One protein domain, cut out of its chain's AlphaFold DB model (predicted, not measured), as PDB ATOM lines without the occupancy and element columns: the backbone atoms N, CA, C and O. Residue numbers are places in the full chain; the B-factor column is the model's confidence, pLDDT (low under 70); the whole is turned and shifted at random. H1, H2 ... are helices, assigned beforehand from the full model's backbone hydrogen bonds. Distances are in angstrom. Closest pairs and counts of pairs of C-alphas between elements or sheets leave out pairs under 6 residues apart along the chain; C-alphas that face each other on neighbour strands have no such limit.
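AT A GLANCE: This is residues 121 to 234 of the 404 residues of an uncharacterized protein of Acidimicrobiia bacterium (UniProt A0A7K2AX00). A long helical hairpin, H3 and H4, makes an arm on a small head of short helices, H1, H2, H5 and H6. The arm makes the length of the whole, which spans 61 by 25 by 24 A. The printed part has 114 residues, with six helices, H1 to H6 in chain order, and no named strand; its class is all helix. It is loose, with a radius of gyration of the C-alphas of 18.4 A.

HOW THE PARTS SIT: H1, residues 140 to 146, and H2, residues 152 to 159, form a hairpin; their closest C-alphas, Leu 145 and Arg 156, are 6.3 A apart. H3, residues 164 to 176, and H4, residues 188 to 207, form another; their closest C-alphas, Arg 168 and Phe 195, are 6.4 A apart. H5, residues 211 to 217, touches H6, residues 219 to 228; their closest C-alphas, Ala 215 and Ile 222, are 6.2 A apart. In H1 to H6, every O i to N i+4 pair is within hydrogen-bond range.

IN THESE COORDINATES: H1 begins at C-alpha 140 (68.062, 124.460, 6.743). H4 is 28.4 A long. H6 ends at C-alpha 228 (55.872, 115.819, 6.592).

THE WHOLE: The printed part has no cut. The link H3 to H4 is long. Residues 121 to 128 and 130 to 135 are under pLDDT 70.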
ATOM      1  N   PRO A 121      67.523 133.534  -3.392       47.56
ATOM      2  CA  PRO A 121      67.383 134.788  -4.107       47.56
ATOM      3  C   PRO A 121      67.320 135.944  -3.104       47.56
ATOM      4  O   PRO A 121      66.560 135.907  -2.140       47.56
ATOM      5  N   VAL A 122      68.043 137.023  -3.405       42.22
ATOM      6  CA  VAL A 122      67.995 138.331  -2.718       42.22
ATOM      7  C   VAL A 122      66.682 139.089  -3.035       42.22
ATOM      8  O   VAL A 122      66.631 140.313  -3.054       42.22
ATOM      9  N   ALA A 123      65.594 138.375  -3.343       45.19
ATOM     10  CA  ALA A 123      64.295 138.965  -3.644       45.19
ATOM     11  C   ALA A 123      63.146 138.024  -3.255       45.19
ATOM     12  O   ALA A 123      63.075 136.883  -3.712       45.19
ATOM     13  N   GLU A 124      62.190 138.546  -2.479       47.50
ATOM     14  CA  GLU A 124      60.971 137.845  -2.033       47.50
ATOM     15  C   GLU A 124      60.080 137.346  -3.190       47.50
ATOM     16  O   GLU A 124      59.211 136.490  -3.010       47.50
ATOM     17  N   THR A 125      60.271 137.865  -4.405       44.41
ATOM     18  CA  THR A 125      59.423 137.553  -5.559       44.41
ATOM     19  C   THR A 125      60.003 136.401  -6.380       44.41
ATOM     20  O   THR A 125      60.732 136.598  -7.345       44.41
ATOM     21  N   GLY A 126      59.636 135.167  -6.025       51.53
ATOM     22  CA  GLY A 126      59.843 134.004  -6.902       51.53
ATOM     23  C   GLY A 126      60.480 132.774  -6.267       51.53
ATOM     24  O   GLY A 126      60.592 131.758  -6.949       51.53
ATOM     25  N   TRP A 127      60.841 132.822  -4.983       58.75
ATOM     26  CA  TRP A 127      61.301 131.636  -4.266       58.75
ATOM     27  C   TRP A 127      60.201 130.563  -4.224       58.75
ATOM     28  O   TRP A 127      59.053 130.832  -3.857       58.75
ATOM     29  N   ARG A 128      60.546 129.335  -4.617       64.00
ATOM     30  CA  ARG A 128      59.676 128.161  -4.503       64.00
ATOM     31  C   ARG A 128      60.442 127.064  -3.794       64.00
ATOM     32  O   ARG A 128      61.501 126.664  -4.259       64.00
ATOM     33  N   PHE A 129      59.867 126.554  -2.712       70.06
ATOM     34  CA  PHE A 129      60.373 125.349  -2.076       70.06
ATOM     35  C   PHE A 129      60.319 124.184  -3.070       70.06
ATOM     36  O   PHE A 129      59.242 123.851  -3.577       70.06
ATOM     37  N   SER A 130      61.473 123.580  -3.345       68.12
ATOM     38  CA  SER A 130      61.554 122.282  -4.003       68.12
ATOM     39  C   SER A 130      61.774 121.233  -2.918       68.12
ATOM     40  O   SER A 130      62.715 121.388  -2.140       68.12
ATOM     41  N   PRO A 131      60.931 120.189  -2.822       66.25
ATOM     42  CA  PRO A 131      61.223 119.087  -1.921       66.25
ATOM     43  C   PRO A 131      62.563 118.444  -2.315       66.25
ATOM     44  O   PRO A 131      62.880 118.407  -3.513       66.25
ATOM     45  N   PRO A 132      63.346 117.965  -1.335       68.88
ATOM     46  CA  PRO A 132      64.616 117.314  -1.616       68.88
ATOM     47  C   PRO A 132      64.398 116.016  -2.403       68.88
ATOM     48  O   PRO A 132      63.329 115.400  -2.345       68.88
ATOM     49  N   ALA A 133      65.412 115.606  -3.167       68.56
ATOM     50  CA  ALA A 133      65.424 114.286  -3.790       68.56
ATOM     51  C   ALA A 133      65.484 113.182  -2.715       68.56
ATOM     52  O   ALA A 133      65.890 113.424  -1.581       68.56
ATOM     53  N   HIS A 134      65.079 111.957  -3.065       68.69
ATOM     54  CA  HIS A 134      65.203 110.818  -2.152       68.69
ATOM     55  C   HIS A 134      66.664 110.619  -1.724       68.69
ATOM     56  O   HIS A 134      67.535 110.544  -2.585       68.69
ATOM     57  N   GLY A 135      66.900 110.505  -0.412       67.88
ATOM     58  CA  GLY A 135      68.238 110.345   0.169       67.88
ATOM     59  C   GLY A 135      69.003 111.653   0.392       67.88
ATOM     60  O   GLY A 135      70.151 111.603   0.815       67.88
ATOM     61  N   CYS A 136      68.379 112.805   0.134       75.50
ATOM     62  CA  CYS A 136      69.020 114.108   0.251       75.50
ATOM     63  C   CYS A 136      68.379 114.954   1.345       75.50
ATOM     64  O   CYS A 136      67.154 114.958   1.506       75.50
ATOM     65  N   LEU A 137      69.200 115.727   2.053       78.56
ATOM     66  CA  LEU A 137      68.701 116.676   3.040       78.56
ATOM     67  C   LEU A 137      68.402 118.033   2.403       78.56
ATOM     68  O   LEU A 137      69.163 118.518   1.564       78.56
ATOM     69  N   PRO A 138      67.290 118.678   2.786       80.06
ATOM     70  CA  PRO A 138      67.006 120.034   2.357       80.06
ATOM     71  C   PRO A 138      67.894 121.021   3.117       80.06
ATOM     72  O   PRO A 138      68.272 120.806   4.268       80.06
ATOM     73  N   ARG A 139      68.146 122.177   2.507       80.88
ATOM     74  CA  ARG A 139      68.840 123.280   3.177       80.88
ATOM     75  C   ARG A 139      68.043 123.761   4.392       80.88
ATOM     76  O   ARG A 139      66.831 123.977   4.290       80.88
ATOM     77  N   ALA A 140      68.721 124.033   5.506       86.88
ATOM     78  CA  ALA A 140      68.062 124.460   6.743       86.88
ATOM     79  C   ALA A 140      67.220 125.730   6.540       86.88
ATOM     80  O   ALA A 140      66.050 125.800   6.922       86.88
ATOM     81  N   ILE A 141      67.769 126.714   5.827       84.19
ATOM     82  CA  ILE A 141      67.043 127.944   5.515       84.19
ATOM     83  C   ILE A 141      65.797 127.702   4.643       84.19
ATOM     84  O   ILE A 141      64.769 128.357   4.825       84.19
ATOM     85  N   ALA A 142      65.842 126.729   3.726       81.81
ATOM     86  CA  ALA A 142      64.696 126.392   2.886       81.81
ATOM     87  C   ALA A 142      63.549 125.800   3.718       81.81
ATOM     88  O   ALA A 142      62.385 126.124   3.474       81.81
ATOM     89  N   LEU A 143      63.872 124.996   4.736       87.06
ATOM     90  CA  LEU A 143      62.893 124.502   5.704       87.06
ATOM     91  C   LEU A 143      62.307 125.627   6.554       87.06
ATOM     92  O   LEU A 143      61.086 125.711   6.684       87.06
ATOM     93  N   ALA A 144      63.151 126.518   7.083       88.44
ATOM     94  CA  ALA A 144      62.705 127.650   7.894       88.44
ATOM     95  C   ALA A 144      61.738 128.564   7.120       88.44
ATOM     96  O   ALA A 144      60.708 128.989   7.648       88.44
ATOM     97  N   LEU A 145      62.010 128.813   5.834       85.62
ATOM     98  CA  LEU A 145      61.107 129.566   4.965       85.62
ATOM     99  C   LEU A 145      59.836 128.791   4.601       85.62
ATOM    100  O   LEU A 145      58.771 129.398   4.489       85.62
ATOM    101  N   HIS A 146      59.904 127.473   4.405       86.88
ATOM    102  CA  HIS A 146      58.735 126.668   4.027       86.88
ATOM    103  C   HIS A 146      57.814 126.321   5.201       86.88
ATOM    104  O   HIS A 146      56.659 125.963   4.974       86.88
ATOM    105  N   TYR A 147      58.299 126.434   6.437       90.25
ATOM    106  CA  TYR A 147      57.578 126.057   7.651       90.25
ATOM    107  C   TYR A 147      56.156 126.642   7.717       90.25
ATOM    108  O   TYR A 147      55.938 127.839   7.517       90.25
ATOM    109  N   ARG A 148      55.173 125.773   8.000       89.38
ATOM    110  CA  ARG A 148      53.730 126.093   8.073       89.38
ATOM    111  C   ARG A 148      53.136 125.809   9.453       89.38
ATOM    112  O   ARG A 148      52.126 125.114   9.567       89.38
ATOM    113  N   GLY A 149      53.775 126.322  10.498       90.94
ATOM    114  CA  GLY A 149      53.257 126.262  11.866       90.94
ATOM    115  C   GLY A 149      52.535 127.536  12.316       90.94
ATOM    116  O   GLY A 149      52.552 128.540  11.601       90.94
ATOM    117  N   PRO A 150      51.920 127.517  13.514       92.00
ATOM    118  CA  PRO A 150      51.305 128.704  14.112       92.00
ATOM    119  C   PRO A 150      52.317 129.843  14.322       92.00
ATOM    120  O   PRO A 150      51.969 131.001  14.125       92.00
ATOM    121  N   ASP A 151      53.576 129.499  14.608       92.44
ATOM    122  CA  ASP A 151      54.650 130.451  14.922       92.44
ATOM    123  C   ASP A 151      55.561 130.729  13.706       92.44
ATOM    124  O   ASP A 151      56.728 131.090  13.848       92.44
ATOM    125  N   GLN A 152      55.059 130.518  12.481       90.62
ATOM    126  CA  GLN A 152      55.857 130.647  11.250       90.62
ATOM    127  C   GLN A 152      56.499 132.034  11.078       90.62
ATOM    128  O   GLN A 152      57.619 132.131  10.583       90.62
ATOM    129  N   ASP A 153      55.807 133.100  11.490       89.56
ATOM    130  CA  ASP A 153      56.288 134.471  11.311       89.56
ATOM    131  C   ASP A 153      57.420 134.790  12.301       89.56
ATOM    132  O   ASP A 153      58.393 135.444  11.931       89.56
ATOM    133  N   GLU A 154      57.344 134.253  13.523       89.25
ATOM    134  CA  GLU A 154      58.396 134.372  14.538       89.25
ATOM    135  C   GLU A 154      59.660 133.616  14.116       89.25
ATOM    136  O   GLU A 154      60.753 134.176  14.138       89.25
ATOM    137  N   VAL A 155      59.510 132.374  13.645       88.38
ATOM    138  CA  VAL A 155      60.633 131.565  13.146       88.38
ATOM    139  C   VAL A 155      61.344 132.263  11.987       88.38
ATOM    140  O   VAL A 155      62.572 132.332  11.959       88.38
ATOM    141  N   ARG A 156      60.585 132.812  11.033       87.38
ATOM    142  CA  ARG A 156      61.161 133.526   9.887       87.38
ATOM    143  C   ARG A 156      61.893 134.790  10.315       87.38
ATOM    144  O   ARG A 156      63.008 135.001   9.852       87.38
ATOM    145  N   ALA A 157      61.311 135.582  11.213       85.31
ATOM    146  CA  ALA A 157      61.963 136.770  11.755       85.31
ATOM    147  C   ALA A 157      63.229 136.437  12.570       85.31
ATOM    148  O   ALA A 157      64.177 137.216  12.596       85.31
ATOM    149  N   ALA A 158      63.269 135.279  13.232       83.25
ATOM    150  CA  ALA A 158      64.421 134.868  14.029       83.25
ATOM    151  C   ALA A 158      65.572 134.295  13.184       83.25
ATOM    152  O   ALA A 158      66.740 134.496  13.517       83.25
ATOM    153  N   VAL A 159      65.255 133.562  12.112       83.12
ATOM    154  CA  VAL A 159      66.230 132.712  11.405       83.12
ATOM    155  C   VAL A 159      66.492 133.153   9.962       83.12
ATOM    156  O   VAL A 159      67.568 132.888   9.435       83.12
ATOM    157  N   ALA A 160      65.537 133.823   9.313       77.06
ATOM    158  CA  ALA A 160      65.524 134.005   7.859       77.06
ATOM    159  C   ALA A 160      65.465 135.470   7.387       77.06
ATOM    160  O   ALA A 160      65.266 135.711   6.195       77.06
ATOM    161  N   THR A 161      65.632 136.449   8.282       81.81
ATOM    162  CA  THR A 161      65.573 137.880   7.935       81.81
ATOM    163  C   THR A 161      66.869 138.617   8.245       81.81
ATOM    164  O   THR A 161      67.401 138.513   9.347       81.81
ATOM    165  N   VAL A 162      67.325 139.432   7.290       84.69
ATOM    166  CA  VAL A 162      68.406 140.405   7.490       84.69
ATOM    167  C   VAL A 162      67.798 141.718   7.978       84.69
ATOM    168  O   VAL A 162      67.033 142.357   7.256       84.69
ATOM    169  N   ASP A 163      68.150 142.147   9.189       85.44
ATOM    170  CA  ASP A 163      67.699 143.429   9.739       85.44
ATOM    171  C   ASP A 163      68.528 144.595   9.171       85.44
ATOM    172  O   ASP A 163      69.489 145.092   9.772       85.44
ATOM    173  N   THR A 164      68.150 145.027   7.970       88.31
ATOM    174  CA  THR A 164      68.812 146.118   7.251       88.31
ATOM    175  C   THR A 164      68.713 147.457   7.979       88.31
ATOM    176  O   THR A 164      69.617 148.283   7.859       88.31
ATOM    177  N   GLU A 165      67.638 147.698   8.735       90.06
ATOM    178  CA  GLU A 165      67.446 148.963   9.453       90.06
ATOM    179  C   GLU A 165      68.440 149.073  10.607       90.06
ATOM    180  O   GLU A 165      69.166 150.065  10.715       90.06
ATOM    181  N   THR A 166      68.562 148.013  11.407       89.25
ATOM    182  CA  THR A 166      69.516 147.971  12.513       89.25
ATOM    183  C   THR A 166      70.965 148.002  12.015       89.25
ATOM    184  O   THR A 166      71.803 148.672  12.627       89.25
ATOM    185  N   ILE A 167      71.289 147.321  10.906       87.31
ATOM    186  CA  ILE A 167      72.630 147.382  10.295       87.31
ATOM    187  C   ILE A 167      72.953 148.819   9.864       87.31
ATOM    188  O   ILE A 167      73.999 149.358  10.243       87.31
ATOM    189  N   ARG A 168      72.039 149.469   9.131       91.12
ATOM    190  CA  ARG A 168      72.217 150.850   8.661       91.12
ATOM    191  C   ARG A 168      72.344 151.825   9.828       91.12
ATOM    192  O   ARG A 168      73.271 152.632   9.842       91.12
ATOM    193  N   GLY A 169      71.469 151.715  10.827       91.62
ATOM    194  CA  GLY A 169      71.492 152.548  12.028       91.62
ATOM    195  C   GLY A 169      72.826 152.458  12.770       91.62
ATOM    196  O   GLY A 169      73.461 153.484  13.013       91.62
ATOM    197  N   ARG A 170      73.313 151.235  13.035       89.81
ATOM    198  CA  ARG A 170      74.609 151.003  13.703       89.81
ATOM    199  C   ARG A 170      75.804 151.534  12.906       89.81
ATOM    200  O   ARG A 170      76.799 151.944  13.505       89.81
ATOM    201  N   LEU A 171      75.758 151.478  11.575       90.12
ATOM    202  CA  LEU A 171      76.821 151.996  10.708       90.12
ATOM    203  C   LEU A 171      76.862 153.527  10.707       90.12
ATOM    204  O   LEU A 171      77.924 154.104  10.938       90.12
ATOM    205  N   VAL A 172      75.711 154.173  10.510       92.25
ATOM    206  CA  VAL A 172      75.587 155.639  10.508       92.25
ATOM    207  C   VAL A 172      75.965 156.219  11.870       92.25
ATOM    208  O   VAL A 172      76.746 157.168  11.933       92.25
ATOM    209  N   GLU A 173      75.469 155.625  12.960       92.62
ATOM    210  CA  GLU A 173      75.793 156.057  14.323       92.62
ATOM    211  C   GLU A 173      77.308 156.011  14.557       92.62
ATOM    212  O   GLU A 173      77.914 157.021  14.913       92.62
ATOM    213  N   ARG A 174      77.949 154.874  14.256       88.75
ATOM    214  CA  ARG A 174      79.398 154.698  14.427       88.75
ATOM    215  C   ARG A 174      80.208 155.683  13.589       88.75
ATOM    216  O   ARG A 174      81.182 156.233  14.094       88.75
ATOM    217  N   ASN A 175      79.810 155.914  12.338       91.56
ATOM    218  CA  ASN A 175      80.503 156.840  11.446       91.56
ATOM    219  C   ASN A 175      80.367 158.299  11.917       91.56
ATOM    220  O   ASN A 175      81.310 159.073  11.804       91.56
ATOM    221  N   SER A 176      79.229 158.665  12.523       91.94
ATOM    222  CA  SER A 176      78.998 160.019  13.054       91.94
ATOM    223  C   SER A 176      79.810 160.358  14.311       91.94
ATOM    224  O   SER A 176      79.949 161.531  14.654       91.94
ATOM    225  N   LEU A 177      80.371 159.349  14.987       91.81
ATOM    226  CA  LEU A 177      81.286 159.527  16.120       91.81
ATOM    227  C   LEU A 177      82.731 159.830  15.687       91.81
ATOM    228  O   LEU A 177      83.568 160.132  16.539       91.81
ATOM    229  N   LEU A 178      83.042 159.721  14.393       90.50
ATOM    230  CA  LEU A 178      84.379 159.929  13.842       90.50
ATOM    231  C   LEU A 178      84.495 161.329  13.221       90.50
ATOM    232  O   LEU A 178      83.554 161.835  12.612       90.50
ATOM    233  N   SER A 179      85.664 161.958  13.372       89.38
ATOM    234  CA  SER A 179      85.972 163.211  12.665       89.38
ATOM    235  C   SER A 179      86.221 162.917  11.182       89.38
ATOM    236  O   SER A 179      86.813 161.875  10.899       89.38
ATOM    237  N   PRO A 180      85.880 163.817  10.241       88.69
ATOM    238  CA  PRO A 180      86.182 163.635   8.816       88.69
ATOM    239  C   PRO A 180      87.672 163.431   8.492       88.69
ATOM    240  O   PRO A 180      88.014 162.928   7.428       88.69
ATOM    241  N   GLU A 181      88.568 163.832   9.394       88.62
ATOM    242  CA  GLU A 181      90.017 163.643   9.284       88.62
ATOM    243  C   GLU A 181      90.509 162.289   9.839       88.62
ATOM    244  O   GLU A 181      91.691 161.971   9.699       88.62
ATOM    245  N   ASP A 182      89.646 161.497  10.491       86.69
ATOM    246  CA  ASP A 182      89.985 160.147  10.958       86.69
ATOM    247  C   ASP A 182      90.048 159.196   9.748       86.69
ATOM    248  O   ASP A 182      89.078 159.115   8.995       86.69
ATOM    249  N   PRO A 183      91.135 158.422   9.561       83.44
ATOM    250  CA  PRO A 183      91.244 157.444   8.473       83.44
ATOM    251  C   PRO A 183      90.123 156.394   8.422       83.44
ATOM    252  O   PRO A 183      89.982 155.709   7.415       83.44
ATOM    253  N   ARG A 184      89.360 156.226   9.507       84.06
ATOM    254  CA  ARG A 184      88.227 155.293   9.604       84.06
ATOM    255  C   ARG A 184      86.884 155.922   9.226       84.06
ATOM    256  O   ARG A 184      85.890 155.200   9.190       84.06
ATOM    257  N   TYR A 185      86.830 157.239   9.017       88.69
ATOM    258  CA  TYR A 185      85.617 157.921   8.577       88.69
ATOM    259  C   TYR A 185      85.280 157.501   7.144       88.69
ATOM    260  O   TYR A 185      86.118 157.580   6.247       88.69
ATOM    261  N   LEU A 186      84.048 157.049   6.937       88.19
ATOM    262  CA  LEU A 186      83.540 156.633   5.637       88.19
ATOM    263  C   LEU A 186      82.749 157.786   5.016       88.19
ATOM    264  O   LEU A 186      81.844 158.334   5.649       88.19
ATOM    265  N   ASP A 187      83.069 158.145   3.773       91.06
ATOM    266  CA  ASP A 187      82.209 159.029   2.986       91.06
ATOM    267  C   ASP A 187      80.894 158.319   2.605       91.06
ATOM    268  O   ASP A 187      80.710 157.133   2.867       91.06
ATOM    269  N   GLU A 188      79.938 159.044   2.021       88.94
ATOM    270  CA  GLU A 188      78.607 158.496   1.717       88.94
ATOM    271  C   GLU A 188      78.668 157.248   0.816       88.94
ATOM    272  O   GLU A 188      77.937 156.286   1.040       88.94
ATOM    273  N   ALA A 189      79.585 157.227  -0.157       90.38
ATOM    274  CA  ALA A 189      79.753 156.098  -1.065       90.38
ATOM    275  C   ALA A 189      80.400 154.888  -0.370       90.38
ATOM    276  O   ALA A 189      79.947 153.758  -0.549       90.38
ATOM    277  N   ALA A 190      81.434 155.111   0.445       88.25
ATOM    278  CA  ALA A 190      82.101 154.064   1.211       88.25
ATOM    279  C   ALA A 190      81.206 153.510   2.331       88.25
ATOM    280  O   ALA A 190      81.264 152.318   2.637       88.25
ATOM    281  N   LEU A 191      80.351 154.349   2.923       89.44
ATOM    282  CA  LEU A 191      79.368 153.937   3.919       89.44
ATOM    283  C   LEU A 191      78.314 153.011   3.305       89.44
ATOM    284  O   LEU A 191      77.987 151.993   3.913       89.44
ATOM    285  N   GLU A 192      77.824 153.330   2.103       90.56
ATOM    286  CA  GLU A 192      76.878 152.470   1.386       90.56
ATOM    287  C   GLU A 192      77.535 151.148   0.961       90.56
ATOM    288  O   GLU A 192      76.968 150.084   1.187       90.56
ATOM    289  N   ALA A 193      78.779 151.184   0.475       88.81
ATOM    290  CA  ALA A 193      79.528 149.965   0.166       88.81
ATOM    291  C   ALA A 193      79.719 149.066   1.404       88.81
ATOM    292  O   ALA A 193      79.547 147.848   1.322       88.81
ATOM    293  N   LYS A 194      80.020 149.650   2.575       87.56
ATOM    294  CA  LYS A 194      80.147 148.899   3.836       87.56
ATOM    295  C   LYS A 194      78.801 148.368   4.337       87.56
ATOM    296  O   LYS A 194      78.756 147.329   4.996       87.56
ATOM    297  N   PHE A 195      77.711 149.082   4.058       90.00
ATOM    298  CA  PHE A 195      76.359 148.612   4.338       90.00
ATOM    299  C   PHE A 195      76.028 147.373   3.500       90.00
ATOM    300  O   PHE A 195      75.655 146.352   4.076       90.00
ATOM    301  N   ASP A 196      76.248 147.428   2.186       88.25
ATOM    302  CA  ASP A 196      76.024 146.298   1.281       88.25
ATOM    303  C   ASP A 196      76.881 145.082   1.661       88.25
ATOM    304  O   ASP A 196      76.389 143.954   1.671       88.25
ATOM    305  N   GLU A 197      78.138 145.303   2.062       85.50
ATOM    306  CA  GLU A 197      79.027 144.253   2.571       85.50
ATOM    307  C   GLU A 197      78.456 143.567   3.826       85.50
ATOM    308  O   GLU A 197      78.434 142.339   3.902       85.50
ATOM    309  N   GLN A 198      77.952 144.331   4.807       86.12
ATOM    310  CA  GLN A 198      77.364 143.755   6.026       86.12
ATOM    311  C   GLN A 198      76.043 143.036   5.761       86.12
ATOM    312  O   GLN A 198      75.782 141.999   6.372       86.12
ATOM    313  N   VAL A 199      75.220 143.560   4.853       88.06
ATOM    314  CA  VAL A 199      73.982 142.897   4.425       88.06
ATOM    315  C   VAL A 199      74.300 141.579   3.720       88.06
ATOM    316  O   VAL A 199      73.676 140.567   4.028       88.06
ATOM    317  N   ALA A 200      75.300 141.560   2.835       84.06
ATOM    318  CA  ALA A 200      75.749 140.346   2.160       84.06
ATOM    319  C   ALA A 200      76.338 139.323   3.144       84.06
ATOM    320  O   ALA A 200      76.013 138.141   3.060       84.06
ATOM    321  N   ALA A 201      77.145 139.764   4.114       82.00
ATOM    322  CA  ALA A 201      77.704 138.891   5.144       82.00
ATOM    323  C   ALA A 201      76.609 138.248   6.014       82.00
ATOM    324  O   ALA A 201      76.665 137.052   6.304       82.00
ATOM    325  N   GLU A 202      75.586 139.016   6.393       84.75
ATOM    326  CA  GLU A 202      74.452 138.498   7.161       84.75
ATOM    327  C   GLU A 202      73.574 137.557   6.324       84.75
ATOM    328  O   GLU A 202      73.144 136.512   6.811       84.75
ATOM    329  N   ALA A 203      73.366 137.869   5.043       83.44
ATOM    330  CA  ALA A 203      72.678 136.977   4.116       83.44
ATOM    331  C   ALA A 203      73.431 135.647   3.953       83.44
ATOM    332  O   ALA A 203      72.814 134.589   4.050       83.44
ATOM    333  N   ASN A 204      74.759 135.680   3.800       82.75
ATOM    334  CA  ASN A 204      75.592 134.478   3.741       82.75
ATOM    335  C   ASN A 204      75.511 133.661   5.038       82.75
ATOM    336  O   ASN A 204      75.467 132.434   4.982       82.75
ATOM    337  N   ARG A 205      75.458 134.312   6.209       83.62
ATOM    338  CA  ARG A 205      75.279 133.634   7.506       83.62
ATOM    339  C   ARG A 205      73.967 132.854   7.558       83.62
ATOM    340  O   ARG A 205      73.962 131.702   7.976       83.62
ATOM    341  N   ILE A 206      72.872 133.480   7.129       84.75
ATOM    342  CA  ILE A 206      71.545 132.852   7.050       84.75
ATOM    343  C   ILE A 206      71.553 131.703   6.031       84.75
ATOM    344  O   ILE A 206      70.997 130.634   6.280       84.75
ATOM    345  N   ASP A 207      72.217 131.903   4.894       80.69
ATOM    346  CA  ASP A 207      72.315 130.921   3.817       80.69
ATOM    347  C   ASP A 207      73.129 129.678   4.237       80.69
ATOM    348  O   ASP A 207      72.803 128.560   3.841       80.69
ATOM    349  N   ASN A 208      74.162 129.860   5.063       80.75
ATOM    350  CA  ASN A 208      75.037 128.803   5.590       80.75
ATOM    351  C   ASN A 208      74.547 128.188   6.913       80.75
ATOM    352  O   ASN A 208      75.317 127.531   7.609       80.75
ATOM    353  N   LEU A 209      73.285 128.403   7.288       87.31
ATOM    354  CA  LEU A 209      72.710 127.771   8.468       87.31
ATOM    355  C   LEU A 209      72.676 126.242   8.296       87.31
ATOM    356  O   LEU A 209      72.074 125.747   7.341       87.31
ATOM    357  N   SER A 210      73.280 125.507   9.234       89.00
ATOM    358  CA  SER A 210      73.210 124.042   9.281       89.00
ATOM    359  C   SER A 210      71.894 123.552   9.897       89.00
ATOM    360  O   SER A 210      71.194 124.305  10.588       89.00
ATOM    361  N   LEU A 211      71.522 122.294   9.656       90.12
ATOM    362  CA  LEU A 211      70.330 121.690  10.250       90.12
ATOM    363  C   LEU A 211      70.475 121.556  11.766       90.12
ATOM    364  O   LEU A 211      69.522 121.856  12.481       90.12
ATOM    365  N   SER A 212      71.663 121.225  12.275       92.06
ATOM    366  CA  SER A 212      71.955 121.233  13.714       92.06
ATOM    367  C   SER A 212      71.803 122.631  14.331       92.06
ATOM    368  O   SER A 212      71.316 122.774  15.458       92.06
ATOM    369  N   ALA A 213      72.181 123.692  13.608       92.12
ATOM    370  CA  ALA A 213      71.983 125.068  14.065       92.12
ATOM    371  C   ALA A 213      70.498 125.470  14.035       92.12
ATOM    372  O   ALA A 213      70.014 126.128  14.960       92.12
ATOM    373  N   LEU A 214      69.755 125.031  13.017       92.44
ATOM    374  CA  LEU A 214      68.306 125.207  12.953       92.44
ATOM    375  C   LEU A 214      67.582 124.423  14.055       92.44
ATOM    376  O   LEU A 214      66.647 124.958  14.641       92.44
ATOM    377  N   ALA A 215      68.027 123.211  14.387       93.44
ATOM    378  CA  ALA A 215      67.484 122.413  15.485       93.44
ATOM    379  C   ALA A 215      67.645 123.121  16.841       93.44
ATOM    380  O   ALA A 215      66.750 123.058  17.679       93.44
ATOM    381  N   ALA A 216      68.746 123.855  17.038       92.75
ATOM    382  CA  ALA A 216      68.953 124.673  18.234       92.75
ATOM    383  C   ALA A 216      68.068 125.934  18.258       92.75
ATOM    384  O   ALA A 216      67.551 126.307  19.312       92.75
ATOM    385  N   ALA A 217      67.911 126.608  17.115       92.31
ATOM    386  CA  ALA A 217      67.187 127.878  17.026       92.31
ATOM    387  C   ALA A 217      65.659 127.713  16.940       92.31
ATOM    388  O   ALA A 217      64.916 128.516  17.499       92.31
ATOM    389  N   ALA A 218      65.191 126.694  16.220       93.81
ATOM    390  CA  ALA A 218      63.785 126.445  15.922       93.81
ATOM    391  C   ALA A 218      63.503 124.927  15.798       93.81
ATOM    392  O   ALA A 218      63.196 124.445  14.700       93.81
ATOM    393  N   PRO A 219      63.567 124.156  16.905       93.00
ATOM    394  CA  PRO A 219      63.371 122.698  16.897       93.00
ATOM    395  C   PRO A 219      62.029 122.265  16.284       93.00
ATOM    396  O   PRO A 219      61.947 121.252  15.594       93.00
ATOM    397  N   GLN A 220      60.984 123.084  16.434       93.06
ATOM    398  CA  GLN A 220      59.662 122.857  15.848       93.06
ATOM    399  C   GLN A 220      59.672 122.754  14.313       93.06
ATOM    400  O   GLN A 220      58.776 122.139  13.732       93.06
ATOM    401  N   VAL A 221      60.664 123.350  13.640       93.38
ATOM    402  CA  VAL A 221      60.819 123.254  12.182       93.38
ATOM    403  C   VAL A 221      61.317 121.868  11.790       93.38
ATOM    404  O   VAL A 221      60.795 121.299  10.833       93.38
ATOM    405  N   ILE A 222      62.269 121.311  12.545       92.38
ATOM    406  CA  ILE A 222      62.803 119.960  12.329       92.38
ATOM    407  C   ILE A 222      61.701 118.923  12.572       92.38
ATOM    408  O   ILE A 222      61.387 118.151  11.669       92.38
ATOM    409  N   GLU A 223      60.995 119.006  13.706       91.44
ATOM    410  CA  GLU A 223      59.874 118.102  14.019       91.44
ATOM    411  C   GLU A 223      58.752 118.148  12.968       91.44
ATOM    412  O   GLU A 223      58.044 117.168  12.714       91.44
ATOM    413  N   TRP A 224      58.503 119.323  12.386       93.12
ATOM    414  CA  TRP A 224      57.544 119.465  11.297       93.12
ATOM    415  C   TRP A 224      58.068 118.846  10.000       93.12
ATOM    416  O   TRP A 224      57.314 118.145   9.322       93.12
ATOM    417  N   ALA A 225      59.337 119.080   9.665       90.19
ATOM    418  CA  ALA A 225      59.960 118.576   8.450       90.19
ATOM    419  C   ALA A 225      60.034 117.041   8.439       90.19
ATOM    420  O   ALA A 225      59.706 116.436   7.421       90.19
ATOM    421  N   GLU A 226      60.348 116.410   9.571       89.44
ATOM    422  CA  GLU A 226      60.309 114.950   9.737       89.44
ATOM    423  C   GLU A 226      58.887 114.397   9.578       89.44
ATOM    424  O   GLU A 226      58.640 113.467   8.811       89.44
ATOM    425  N   ARG A 227      57.899 115.017  10.236       90.12
ATOM    426  CA  ARG A 227      56.491 114.584  10.179       90.12
ATOM    427  C   ARG A 227      55.900 114.645   8.772       90.12
ATOM    428  O   ARG A 227      55.033 113.842   8.434       90.12
ATOM    429  N   VAL A 228      56.308 115.640   7.986       88.00
ATOM    430  CA  VAL A 228      55.872 115.819   6.592       88.00
ATOM    431  C   VAL A 228      56.711 114.969   5.624       88.00
ATOM    432  O   VAL A 228      56.295 114.775   4.484       88.00
ATOM    433  N   GLY A 229      57.838 114.410   6.078       85.62
ATOM    434  CA  GLY A 229      58.737 113.577   5.278       85.62
ATOM    435  C   GLY A 229      59.698 114.371   4.390       85.62
ATOM    436  O   GLY A 229      60.113 113.871   3.349       85.62
ATOM    437  N   TYR A 230      60.016 115.619   4.751       84.50
ATOM    438  CA  TYR A 230      61.076 116.401   4.096       84.50
ATOM    439  C   TYR A 230      62.468 116.070   4.624       84.50
ATOM    440  O   TYR A 230      63.441 116.271   3.906       84.50
ATOM    441  N   ILE A 231      62.557 115.599   5.864       84.81
ATOM    442  CA  ILE A 231      63.769 115.028   6.436       84.81
ATOM    443  C   ILE A 231      63.475 113.548   6.668       84.81
ATOM    444  O   ILE A 231      62.489 113.211   7.326       84.81
ATOM    445  N   ASP A 232      64.324 112.689   6.122       83.00
ATOM    446  CA  ASP A 232      64.370 111.267   6.441       83.00
ATOM    447  C   ASP A 232      65.788 110.965   6.910       83.00
ATOM    448  O   ASP A 232      66.719 111.044   6.115       83.00
ATOM    449  N   LEU A 233      65.956 110.706   8.207       80.00
ATOM    450  CA  LEU A 233      67.263 110.462   8.818       80.00
ATOM    451  C   LEU A 233      67.638 108.975   8.851       80.00
ATOM    452  O   LEU A 233      68.624 108.625   9.487       80.00
ATOM    453  N   SER A 234      66.875 108.070   8.224       77.38
ATOM    454  CA  SER A 234      67.195 106.629   8.186       77.38
ATOM    455  C   SER A 234      67.428 105.984   9.572       77.38
ATOM    456  O   SER A 234      68.128 104.979   9.690       77.38
TER     457      SER A 234